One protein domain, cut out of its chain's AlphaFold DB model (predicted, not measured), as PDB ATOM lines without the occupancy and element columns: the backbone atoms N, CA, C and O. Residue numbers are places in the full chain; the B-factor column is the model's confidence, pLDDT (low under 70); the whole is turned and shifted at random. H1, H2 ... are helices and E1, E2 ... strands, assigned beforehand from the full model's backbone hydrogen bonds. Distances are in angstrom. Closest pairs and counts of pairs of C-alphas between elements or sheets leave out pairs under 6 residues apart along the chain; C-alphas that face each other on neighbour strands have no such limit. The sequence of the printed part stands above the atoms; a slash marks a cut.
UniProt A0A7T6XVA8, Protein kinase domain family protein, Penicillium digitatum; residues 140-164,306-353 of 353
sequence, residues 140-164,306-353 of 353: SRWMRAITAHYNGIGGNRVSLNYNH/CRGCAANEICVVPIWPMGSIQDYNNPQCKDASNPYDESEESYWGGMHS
ATOM      1  N   SER A 140     -31.861  24.618 -30.194       80.75
ATOM      2  CA  SER A 140     -32.583  24.043 -31.343       80.75
ATOM      3  C   SER A 140     -34.054  23.761 -31.017       80.75
ATOM      4  O   SER A 140     -34.946  24.062 -31.807       80.75
ATOM      5  N   ARG A 141     -34.336  23.220 -29.821       81.94
ATOM      6  CA  ARG A 141     -35.714  22.986 -29.360       81.94
ATOM      7  C   ARG A 141     -36.481  24.280 -29.131       81.94
ATOM      8  O   ARG A 141     -37.636  24.356 -29.534       81.94
ATOM      9  N   TRP A 142     -35.858  25.263 -28.489       83.00
ATOM     10  CA  TRP A 142     -36.472  26.563 -28.243       83.00
ATOM     11  C   TRP A 142     -36.753  27.294 -29.556       83.00
ATOM     12  O   TRP A 142     -37.896  27.670 -29.779       83.00
ATOM     13  N   MET A 143     -35.776  27.360 -30.468       83.88
ATOM     14  CA  MET A 143     -35.923  27.932 -31.807       83.88
ATOM     15  C   MET A 143     -37.073  27.277 -32.563       83.88
ATOM     16  O   MET A 143     -37.964  27.971 -33.028       83.88
ATOM     17  N   ARG A 144     -37.128  25.940 -32.620       81.19
ATOM     18  CA  ARG A 144     -38.260  25.234 -33.244       81.19
ATOM     19  C   ARG A 144     -39.593  25.535 -32.569       81.19
ATOM     20  O   ARG A 144     -40.601  25.572 -33.257       81.19
ATOM     21  N   ALA A 145     -39.624  25.695 -31.246       79.62
ATOM     22  CA  ALA A 145     -40.859  25.976 -30.521       79.62
ATOM     23  C   ALA A 145     -41.386  27.382 -30.832       79.62
ATOM     24  O   ALA A 145     -42.562  27.526 -31.150       79.62
ATOM     25  N   ILE A 146     -40.520  28.396 -30.800       75.81
ATOM     26  CA  ILE A 146     -40.918  29.777 -31.090       75.81
ATOM     27  C   ILE A 146     -41.217  29.979 -32.583       75.81
ATOM     28  O   ILE A 146     -42.167  30.680 -32.920       75.81
ATOM     29  N   THR A 147     -40.497  29.293 -33.487       73.25
ATOM     30  CA  THR A 147     -40.717  29.418 -34.936       73.25
ATOM     31  C   THR A 147     -41.763  28.479 -35.516       73.25
ATOM     32  O   THR A 147     -42.245  28.725 -36.621       73.25
ATOM     33  N   ALA A 148     -42.212  27.457 -34.780       66.50
ATOM     34  CA  ALA A 148     -43.350  26.632 -35.196       66.50
ATOM     35  C   ALA A 148     -44.609  27.476 -35.465       66.50
ATOM     36  O   ALA A 148     -45.410  27.130 -36.334       66.50
ATOM     37  N   HIS A 149     -44.744  28.604 -34.762       59.44
ATOM     38  CA  HIS A 149     -45.820  29.568 -34.960       59.44
ATOM     39  C   HIS A 149     -45.699  30.345 -36.279       59.44
ATOM     40  O   HIS A 149     -46.722  30.671 -36.876       59.44
ATOM     41  N   TYR A 150     -44.474  30.569 -36.769       56.81
ATOM     42  CA  TYR A 150     -44.213  31.244 -38.045       56.81
ATOM     43  C   TYR A 150     -44.392  30.317 -39.261       56.81
ATOM     44  O   TYR A 150     -44.613  30.797 -40.365       56.81
ATOM     45  N   ASN A 151     -44.401  28.990 -39.065       48.38
ATOM     46  CA  ASN A 151     -44.585  27.993 -40.132       48.38
ATOM     47  C   ASN A 151     -46.036  27.462 -40.234       48.38
ATOM     48  O   ASN A 151     -46.263  26.318 -40.633       48.38
ATOM     49  N   GLY A 152     -47.037  28.248 -39.824       46.72
ATOM     50  CA  GLY A 152     -48.457  27.893 -39.973       46.72
ATOM     51  C   GLY A 152     -48.982  26.788 -39.036       46.72
ATOM     52  O   GLY A 152     -50.190  26.536 -39.010       46.72
ATOM     53  N   ILE A 153     -48.148  26.158 -38.193       35.03
ATOM     54  CA  ILE A 153     -48.618  25.228 -37.150       35.03
ATOM     55  C   ILE A 153     -49.137  26.052 -35.966       35.03
ATOM     56  O   ILE A 153     -48.402  26.494 -35.092       35.03
ATOM     57  N   GLY A 154     -50.451  26.286 -35.970       40.31
ATOM     58  CA  GLY A 154     -51.127  27.199 -35.042       40.31
ATOM     59  C   GLY A 154     -51.388  28.585 -35.639       40.31
ATOM     60  O   GLY A 154     -52.373  29.203 -35.251       40.31
ATOM     61  N   GLY A 155     -50.615  29.004 -36.649       37.66
ATOM     62  CA  GLY A 155     -50.845  30.239 -37.419       37.66
ATOM     63  C   GLY A 155     -52.173  30.258 -38.192       37.66
ATOM     64  O   GLY A 155     -52.743  31.314 -38.424       37.66
ATOM     65  N   ASN A 156     -52.750  29.089 -38.488       42.69
ATOM     66  CA  ASN A 156     -54.090  28.991 -39.087       42.69
ATOM     67  C   ASN A 156     -55.234  29.072 -38.055       42.69
ATOM     68  O   ASN A 156     -56.400  29.025 -38.437       42.69
ATOM     69  N   ARG A 157     -54.932  29.108 -36.747       41.84
ATOM     70  CA  ARG A 157     -55.951  29.236 -35.684       41.84
ATOM     71  C   ARG A 157     -56.204  30.696 -35.309       41.84
ATOM     72  O   ARG A 157     -57.287  30.998 -34.825       41.84
ATOM     73  N   VAL A 158     -55.225  31.568 -35.558       38.00
ATOM     74  CA  VAL A 158     -55.320  33.031 -35.499       38.00
ATOM     75  C   VAL A 158     -54.351  33.591 -36.549       38.00
ATOM     76  O   VAL A 158     -53.143  33.452 -36.386       38.00
ATOM     77  N   SER A 159     -54.879  34.209 -37.612       43.91
ATOM     78  CA  SER A 159     -54.097  34.963 -38.602       43.91
ATOM     79  C   SER A 159     -54.247  36.453 -38.301       43.91
ATOM     80  O   SER A 159     -55.364  36.974 -38.322       43.91
ATOM     81  N   LEU A 160     -53.143  37.123 -37.970       44.84
ATOM     82  CA  LEU A 160     -53.101  38.570 -37.768       44.84
ATOM     83  C   LEU A 160     -52.426  39.208 -38.984       44.84
ATOM     84  O   LEU A 160     -51.274  38.918 -39.296       44.84
ATOM     85  N   ASN A 161     -53.172  40.064 -39.678       40.62
ATOM     86  CA  ASN A 161     -52.686  40.849 -40.805       40.62
ATOM     87  C   ASN A 161     -52.074  42.155 -40.273       40.62
ATOM     88  O   ASN A 161     -52.771  42.967 -39.666       40.62
ATOM     89  N   TYR A 162     -50.768  42.336 -40.468       40.16
ATOM     90  CA  TYR A 162     -49.988  43.415 -39.849       40.16
ATOM     91  C   TYR A 162     -49.704  44.606 -40.762       40.16
ATOM     92  O   TYR A 162     -49.094  45.572 -40.313       40.16
ATOM     93  N   ASN A 163     -50.132  44.572 -42.023       37.84
ATOM     94  CA  ASN A 163     -49.546  45.478 -43.008       37.84
ATOM     95  C   ASN A 163     -50.022  46.937 -42.869       37.84
ATOM     96  O   ASN A 163     -49.347  47.812 -43.385       37.84
ATOM     97  N   HIS A 164     -51.102  47.224 -42.120       45.00
ATOM     98  CA  HIS A 164     -51.532  48.585 -41.742       45.00
ATOM     99  C   HIS A 164     -52.389  48.573 -40.460       45.00
ATOM    100  O   HIS A 164     -53.607  48.744 -40.516       45.00
ATOM    101  N   CYS A 306     -40.380  32.043 -46.027       78.69
ATOM    102  CA  CYS A 306     -39.609  31.007 -46.705       78.69
ATOM    103  C   CYS A 306     -40.537  29.988 -47.373       78.69
ATOM    104  O   CYS A 306     -41.519  29.525 -46.789       78.69
ATOM    105  N   ARG A 307     -40.185  29.545 -48.583       75.00
ATOM    106  CA  ARG A 307     -40.961  28.538 -49.322       75.00
ATOM    107  C   ARG A 307     -40.580  27.114 -48.911       75.00
ATOM    108  O   ARG A 307     -39.927  26.410 -49.669       75.00
ATOM    109  N   GLY A 308     -41.034  26.703 -47.726       77.31
ATOM    110  CA  GLY A 308     -40.943  25.323 -47.238       77.31
ATOM    111  C   GLY A 308     -39.537  24.918 -46.791       77.31
ATOM    112  O   GLY A 308     -38.696  24.557 -47.605       77.31
ATOM    113  N   CYS A 309     -39.303  24.932 -45.481       85.19
ATOM    114  CA  CYS A 309     -38.034  24.494 -44.896       85.19
ATOM    115  C   CYS A 309     -38.007  22.982 -44.644       85.19
ATOM    116  O   CYS A 309     -39.054  22.364 -44.417       85.19
ATOM    117  N   ALA A 310     -36.814  22.381 -44.653       87.62
ATOM    118  CA  ALA A 310     -36.649  20.983 -44.273       87.62
ATOM    119  C   ALA A 310     -37.060  20.749 -42.809       87.62
ATOM    120  O   ALA A 310     -37.112  21.665 -41.992       87.62
ATOM    121  N   ALA A 311     -37.308  19.489 -42.434       84.25
ATOM    122  CA  ALA A 311     -37.754  19.151 -41.080       84.25
ATOM    123  C   ALA A 311     -36.760  19.579 -39.983       84.25
ATOM    124  O   ALA A 311     -37.165  19.805 -38.842       84.25
ATOM    125  N   ASN A 312     -35.463  19.682 -40.294       84.81
ATOM    126  CA  ASN A 312     -34.442  20.171 -39.368       84.81
ATOM    127  C   ASN A 312     -34.202  21.694 -39.447       84.81
ATOM    128  O   ASN A 312     -33.454  22.218 -38.622       84.81
ATOM    129  N   GLU A 313     -34.849  22.391 -40.369       89.19
ATOM    130  CA  GLU A 313     -34.655  23.812 -40.628       89.19
ATOM    131  C   GLU A 313     -35.820  24.650 -40.098       89.19
ATOM    132  O   GLU A 313     -36.913  24.151 -39.819       89.19
ATOM    133  N   ILE A 314     -35.571  25.947 -39.965       86.88
ATOM    134  CA  ILE A 314     -36.572  26.965 -39.648       86.88
ATOM    135  C   ILE A 314     -36.460  28.098 -40.662       86.88
ATOM    136  O   ILE A 314     -35.371  28.351 -41.176       86.88
ATOM    137  N   CYS A 315     -37.571  28.784 -40.934       86.12
ATOM    138  CA  CYS A 315     -37.515  30.023 -41.697       86.12
ATOM    139  C   CYS A 315     -36.932  31.114 -40.805       86.12
ATOM    140  O   CYS A 315     -37.516  31.439 -39.768       86.12
ATOM    141  N   VAL A 316     -35.763  31.629 -41.168       86.06
ATOM    142  CA  VAL A 316     -35.057  32.621 -40.368       86.06
ATOM    143  C   VAL A 316     -35.479  34.018 -40.785       86.06
ATOM    144  O   VAL A 316     -35.236  34.449 -41.907       86.06
ATOM    145  N   VAL A 317     -36.088  34.706 -39.827       84.94
ATOM    146  CA  VAL A 317     -36.346  36.147 -39.799       84.94
ATOM    147  C   VAL A 317     -35.752  36.708 -38.499       84.94
ATOM    148  O   VAL A 317     -35.475  35.926 -37.577       84.94
ATOM    149  N   PRO A 318     -35.562  38.031 -38.370       82.56
ATOM    150  CA  PRO A 318     -35.109  38.615 -37.116       82.56
ATOM    151  C   PRO A 318     -36.070  38.313 -35.960       82.56
ATOM    152  O   PRO A 318     -37.254  38.647 -36.017       82.56
ATOM    153  N   ILE A 319     -35.543  37.724 -34.887       82.06
ATOM    154  CA  ILE A 319     -36.254  37.448 -33.634       82.06
ATOM    155  C   ILE A 319     -35.402  38.007 -32.505       82.06
ATOM    156  O   ILE A 319     -34.296  37.522 -32.322       82.06
ATOM    157  N   TRP A 320     -35.894  38.982 -31.737       78.44
ATOM    158  CA  TRP A 320     -35.116  39.647 -30.691       78.44
ATOM    159  C   TRP A 320     -34.460  38.592 -29.779       78.44
ATOM    160  O   TRP A 320     -35.172  37.696 -29.317       78.44
ATOM    161  N   PRO A 321     -33.138  38.657 -29.500       79.69
ATOM    162  CA  PRO A 321     -32.166  39.688 -29.910       79.69
ATOM    163  C   PRO A 321     -31.430  39.347 -31.203       79.69
ATOM    164  O   PRO A 321     -30.494  40.037 -31.592       79.69
ATOM    165  N   MET A 322     -31.776  38.225 -31.807       86.44
ATOM    166  CA  MET A 322     -31.045  37.589 -32.879       86.44
ATOM    167  C   MET A 322     -31.569  38.007 -34.256       86.44
ATOM    168  O   MET A 322     -32.715  38.429 -34.445       86.44
ATOM    169  N   GLY A 323     -30.708  37.819 -35.244       85.62
ATOM    170  CA  GLY A 323     -31.015  38.037 -36.646       85.62
ATOM    171  C   GLY A 323     -30.479  39.346 -37.190       85.62
ATOM    172  O   GLY A 323     -30.333  40.348 -36.484       85.62
ATOM    173  N   SER A 324     -30.156  39.296 -38.472       89.00
ATOM    174  CA  SER A 324     -29.459  40.349 -39.188       89.00
ATOM    175  C   SER A 324     -30.380  41.136 -40.114       89.00
ATOM    176  O   SER A 324     -31.510  40.741 -40.417       89.00
ATOM    177  N   ILE A 325     -29.884  42.267 -40.612       86.06
ATOM    178  CA  ILE A 325     -30.548  43.008 -41.695       86.06
ATOM    179  C   ILE A 325     -30.722  42.111 -42.933       86.06
ATOM    180  O   ILE A 325     -31.723  42.216 -43.644       86.06
ATOM    181  N   GLN A 326     -29.791  41.185 -43.168       87.44
ATOM    182  CA  GLN A 326     -29.894  40.221 -44.257       87.44
ATOM    183  C   GLN A 326     -31.042  39.230 -44.029       87.44
ATOM    184  O   GLN A 326     -31.814  38.998 -44.959       87.44
ATOM    185  N   ASP A 327     -31.218  38.725 -42.805       85.81
ATOM    186  CA  ASP A 327     -32.362  37.874 -42.447       85.81
ATOM    187  C   ASP A 327     -33.704  38.610 -42.631       85.81
ATOM    188  O   ASP A 327     -34.705  37.994 -42.987       85.81
ATOM    189  N   TYR A 328     -33.744  39.933 -42.420       82.44
ATOM    190  CA  TYR A 328     -34.937  40.752 -42.684       82.44
ATOM    191  C   TYR A 328     -35.230  40.904 -44.180       82.44
ATOM    192  O   TYR A 328     -36.382  40.846 -44.619       82.44
ATOM    193  N   ASN A 329     -34.192  41.169 -44.971       80.25
ATOM    194  CA  ASN A 329     -34.335  41.467 -46.392       80.25
ATOM    195  C   ASN A 329     -34.569  40.208 -47.224       80.25
ATOM    196  O   ASN A 329     -35.341  40.251 -48.179       80.25
ATOM    197  N   ASN A 330     -33.933  39.101 -46.847       82.75
ATOM    198  CA  ASN A 330     -33.969  37.843 -47.573       82.75
ATOM    199  C   ASN A 330     -34.071  36.656 -46.598       82.75
ATOM    200  O   ASN A 330     -33.059  36.001 -46.328       82.75
ATOM    201  N   PRO A 331     -35.274  36.368 -46.069       85.38
ATOM    202  CA  PRO A 331     -35.494  35.229 -45.186       85.38
ATOM    203  C   PRO A 331     -35.118  33.905 -45.855       85.38
ATOM    204  O   PRO A 331     -35.499  33.632 -46.997       85.38
ATOM    205  N   GLN A 332     -34.388  33.055 -45.133       88.00
ATOM    206  CA  GLN A 332     -33.935  31.759 -45.641       88.00
ATOM    207  C   GLN A 332     -34.174  30.635 -44.640       88.00
ATOM    208  O   GLN A 332     -34.183  30.837 -43.427       88.00
ATOM    209  N   CYS A 333     -34.338  29.421 -45.162       90.56
ATOM    210  CA  CYS A 333     -34.338  28.224 -44.338       90.56
ATOM    211  C   CYS A 333     -32.910  27.945 -43.851       90.56
ATOM    212  O   CYS A 333     -32.005  27.778 -44.666       90.56
ATOM    213  N   LYS A 334     -32.707  27.911 -42.530       90.88
ATOM    214  CA  LYS A 334     -31.411  27.596 -41.901       90.88
ATOM    215  C   LYS A 334     -31.592  26.519 -40.830       90.88
ATOM    216  O   LYS A 334     -32.695  26.327 -40.312       90.88
ATOM    217  N   ASP A 335     -30.516  25.805 -40.489       90.56
ATOM    218  CA  ASP A 335     -30.569  24.762 -39.456       90.56
ATOM    219  C   ASP A 335     -30.953  25.365 -38.099       90.56
ATOM    220  O   ASP A 335     -30.327  26.308 -37.614       90.56
ATOM    221  N   ALA A 336     -31.965  24.784 -37.451       87.06
ATOM    222  CA  ALA A 336     -32.497  25.303 -36.193       87.06
ATOM    223  C   ALA A 336     -31.472  25.323 -35.042       87.06
ATOM    224  O   ALA A 336     -31.697  25.974 -34.024       87.06
ATOM    225  N   SER A 337     -30.381  24.567 -35.158       86.62
ATOM    226  CA  SER A 337     -29.344  24.449 -34.130       86.62
ATOM    227  C   SER A 337     -28.368  25.622 -34.130       86.62
ATOM    228  O   SER A 337     -27.754  25.871 -33.094       86.62
ATOM    229  N   ASN A 338     -28.227  26.314 -35.265       86.75
ATOM    230  CA  ASN A 338     -27.432  27.533 -35.392       86.75
ATOM    231  C   ASN A 338     -27.994  28.443 -36.506       86.75
ATOM    232  O   ASN A 338     -27.389  28.552 -37.574       86.75
ATOM    233  N   PRO A 339     -29.180  29.041 -36.297       86.69
ATOM    234  CA  PRO A 339     -29.901  29.725 -37.368       86.69
ATOM    235  C   PRO A 339     -29.414  31.153 -37.646       86.69
ATOM    236  O   PRO A 339     -29.706  31.679 -38.714       86.69
ATOM    237  N   TYR A 340     -28.685  31.784 -36.726       88.69
ATOM    238  CA  TYR A 340     -28.267  33.183 -36.839       88.69
ATOM    239  C   TYR A 340     -26.747  33.304 -36.911       88.69
ATOM    240  O   TYR A 340     -26.037  32.629 -36.165       88.69
ATOM    241  N   ASP A 341     -26.261  34.168 -37.799       85.56
ATOM    242  CA  ASP A 341     -24.842  34.496 -37.916       85.56
ATOM    243  C   ASP A 341     -24.551  35.773 -37.117       85.56
ATOM    244  O   ASP A 341     -24.998  36.860 -37.472       85.56
ATOM    245  N   GLU A 342     -23.811  35.641 -36.015       80.81
ATOM    246  CA  GLU A 342     -23.452  36.764 -35.136       80.81
ATOM    247  C   GLU A 342     -22.440  37.735 -35.772       80.81
ATOM    248  O   GLU A 342     -22.194  38.806 -35.218       80.81
ATOM    249  N   SER A 343     -21.829  37.374 -36.907       84.56
ATOM    250  CA  SER A 343     -20.913  38.255 -37.639       84.56
ATOM    251  C   SER A 343     -21.627  39.240 -38.567       84.56
ATOM    252  O   SER A 343     -21.030  40.243 -38.966       84.56
ATOM    253  N   GLU A 344     -22.894  38.979 -38.896       86.38
ATOM    254  CA  GLU A 344     -23.708  39.865 -39.721       86.38
ATOM    255  C   GLU A 344     -24.214  41.076 -38.924       86.38
ATOM    256  O   GLU A 344     -24.357  41.050 -37.699       86.38
ATOM    257  N   GLU A 345     -24.514  42.167 -39.630       88.81
ATOM    258  CA  GLU A 345     -25.056  43.369 -39.003       88.81
ATOM    259  C   GLU A 345     -26.431  43.084 -38.381       88.81
ATOM    260  O   GLU A 345     -27.396  42.751 -39.078       88.81
ATOM    261  N   SER A 346     -26.513  43.228 -37.057       87.50
ATOM    262  CA  SER A 346     -27.726  42.993 -36.269       87.50
ATOM    263  C   SER A 346     -28.902  43.827 -36.776       87.50
ATOM    264  O   SER A 346     -28.850  45.061 -36.788       87.50
ATOM    265  N   TYR A 347     -30.020  43.159 -37.078       83.94
ATOM    266  CA  TYR A 347     -31.275  43.845 -37.381       83.94
ATOM    267  C   TYR A 347     -31.746  44.678 -36.201       83.94
ATOM    268  O   TYR A 347     -32.417  45.669 -36.417       83.94
ATOM    269  N   TRP A 348     -31.401  44.340 -34.960       80.69
ATOM    270  CA  TRP A 348     -31.860  45.047 -33.759       80.69
ATOM    271  C   TRP A 348     -30.974  46.238 -33.380       80.69
ATOM    272  O   TRP A 348     -31.404  47.093 -32.612       80.69
ATOM    273  N   GLY A 349     -29.806  46.382 -34.016       76.06
ATOM    274  CA  GLY A 349     -28.774  47.348 -33.634       76.06
ATOM    275  C   GLY A 349     -27.762  46.756 -32.645       76.06
ATOM    276  O   GLY A 349     -27.815  45.567 -32.321       76.06
ATOM    277  N   GLY A 350     -26.808  47.573 -32.193       60.22
ATOM    278  CA  GLY A 350     -25.787  47.148 -31.234       60.22
ATOM    279  C   GLY A 350     -26.313  47.117 -29.797       60.22
ATOM    280  O   GLY A 350     -26.893  48.094 -29.331       60.22
ATOM    281  N   MET A 351     -26.056  46.027 -29.066       49.47
ATOM    282  CA  MET A 351     -26.101  46.051 -27.600       49.47
ATOM    283  C   MET A 351     -24.889  46.842 -27.106       49.47
ATOM    284  O   MET A 351     -23.795  46.294 -26.961       49.47
ATOM    285  N   HIS A 352     -25.056  48.141 -26.880       35.22
ATOM    286  CA  HIS A 352     -24.072  48.889 -26.109       35.22
ATOM    287  C   HIS A 352     -24.273  48.533 -24.634       35.22
ATOM    288  O   HIS A 352     -25.262  48.926 -24.021       35.22
ATOM    289  N   SER A 353     -23.363  47.693 -24.136       30.03
ATOM    290  CA  SER A 353     -23.230  47.300 -22.729       30.03
ATOM    291  C   SER A 353     -23.022  48.483 -21.801       30.03
ATOM    292  O   SER A 353     -22.225  49.364 -22.211       30.03
TER     293      SER A 353
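This is residues 140 to 164 and 306 to 353 of the 353 residues of the protein "Protein kinase domain family protein" of Penicillium digitatum (UniProt A0A7T6XVA8). With little regular structure, this is a small antiparallel two-strand sheet, E1 and E2, amid loops, with helix H1 near E1 and short H2 near E1's end; residues 152 to 164 stick out. Of 73 printed residues, 21 are in named elements, in the order H1, E1, H2, E2, class mixed. The whole is compact, radius of gyration of the C-alphas 13.0 A, spanning 39 by 33 by 22 A.

H1, residues 140 to 147, and E1, residues 313 to 316, have their closest C-alphas at Thr 147 and Ile 314, 6.7 A apart. E2, residues 332 to 335, is E1's antiparallel neighbour at 136 degrees; N 314 and O 334 are within hydrogen-bond range at 2.9 A. In H1 and H2, residues 325 to 329, every O i to N i+4 pair is within range.

H1 begins at C-alpha 140 (-32.583, 24.043, -31.343) and is 10.4 A long. E1 is 8.8 A and H2 6.2 A. E2, 9.9 A, ends at C-alpha 335 (-30.569, 24.762, -39.456).

Residues 165 to 305 are not printed; C-alphas 164 and 306 are 21.8 A apart. Residues 148 to 164 and 350 to 353 have pLDDT under 70.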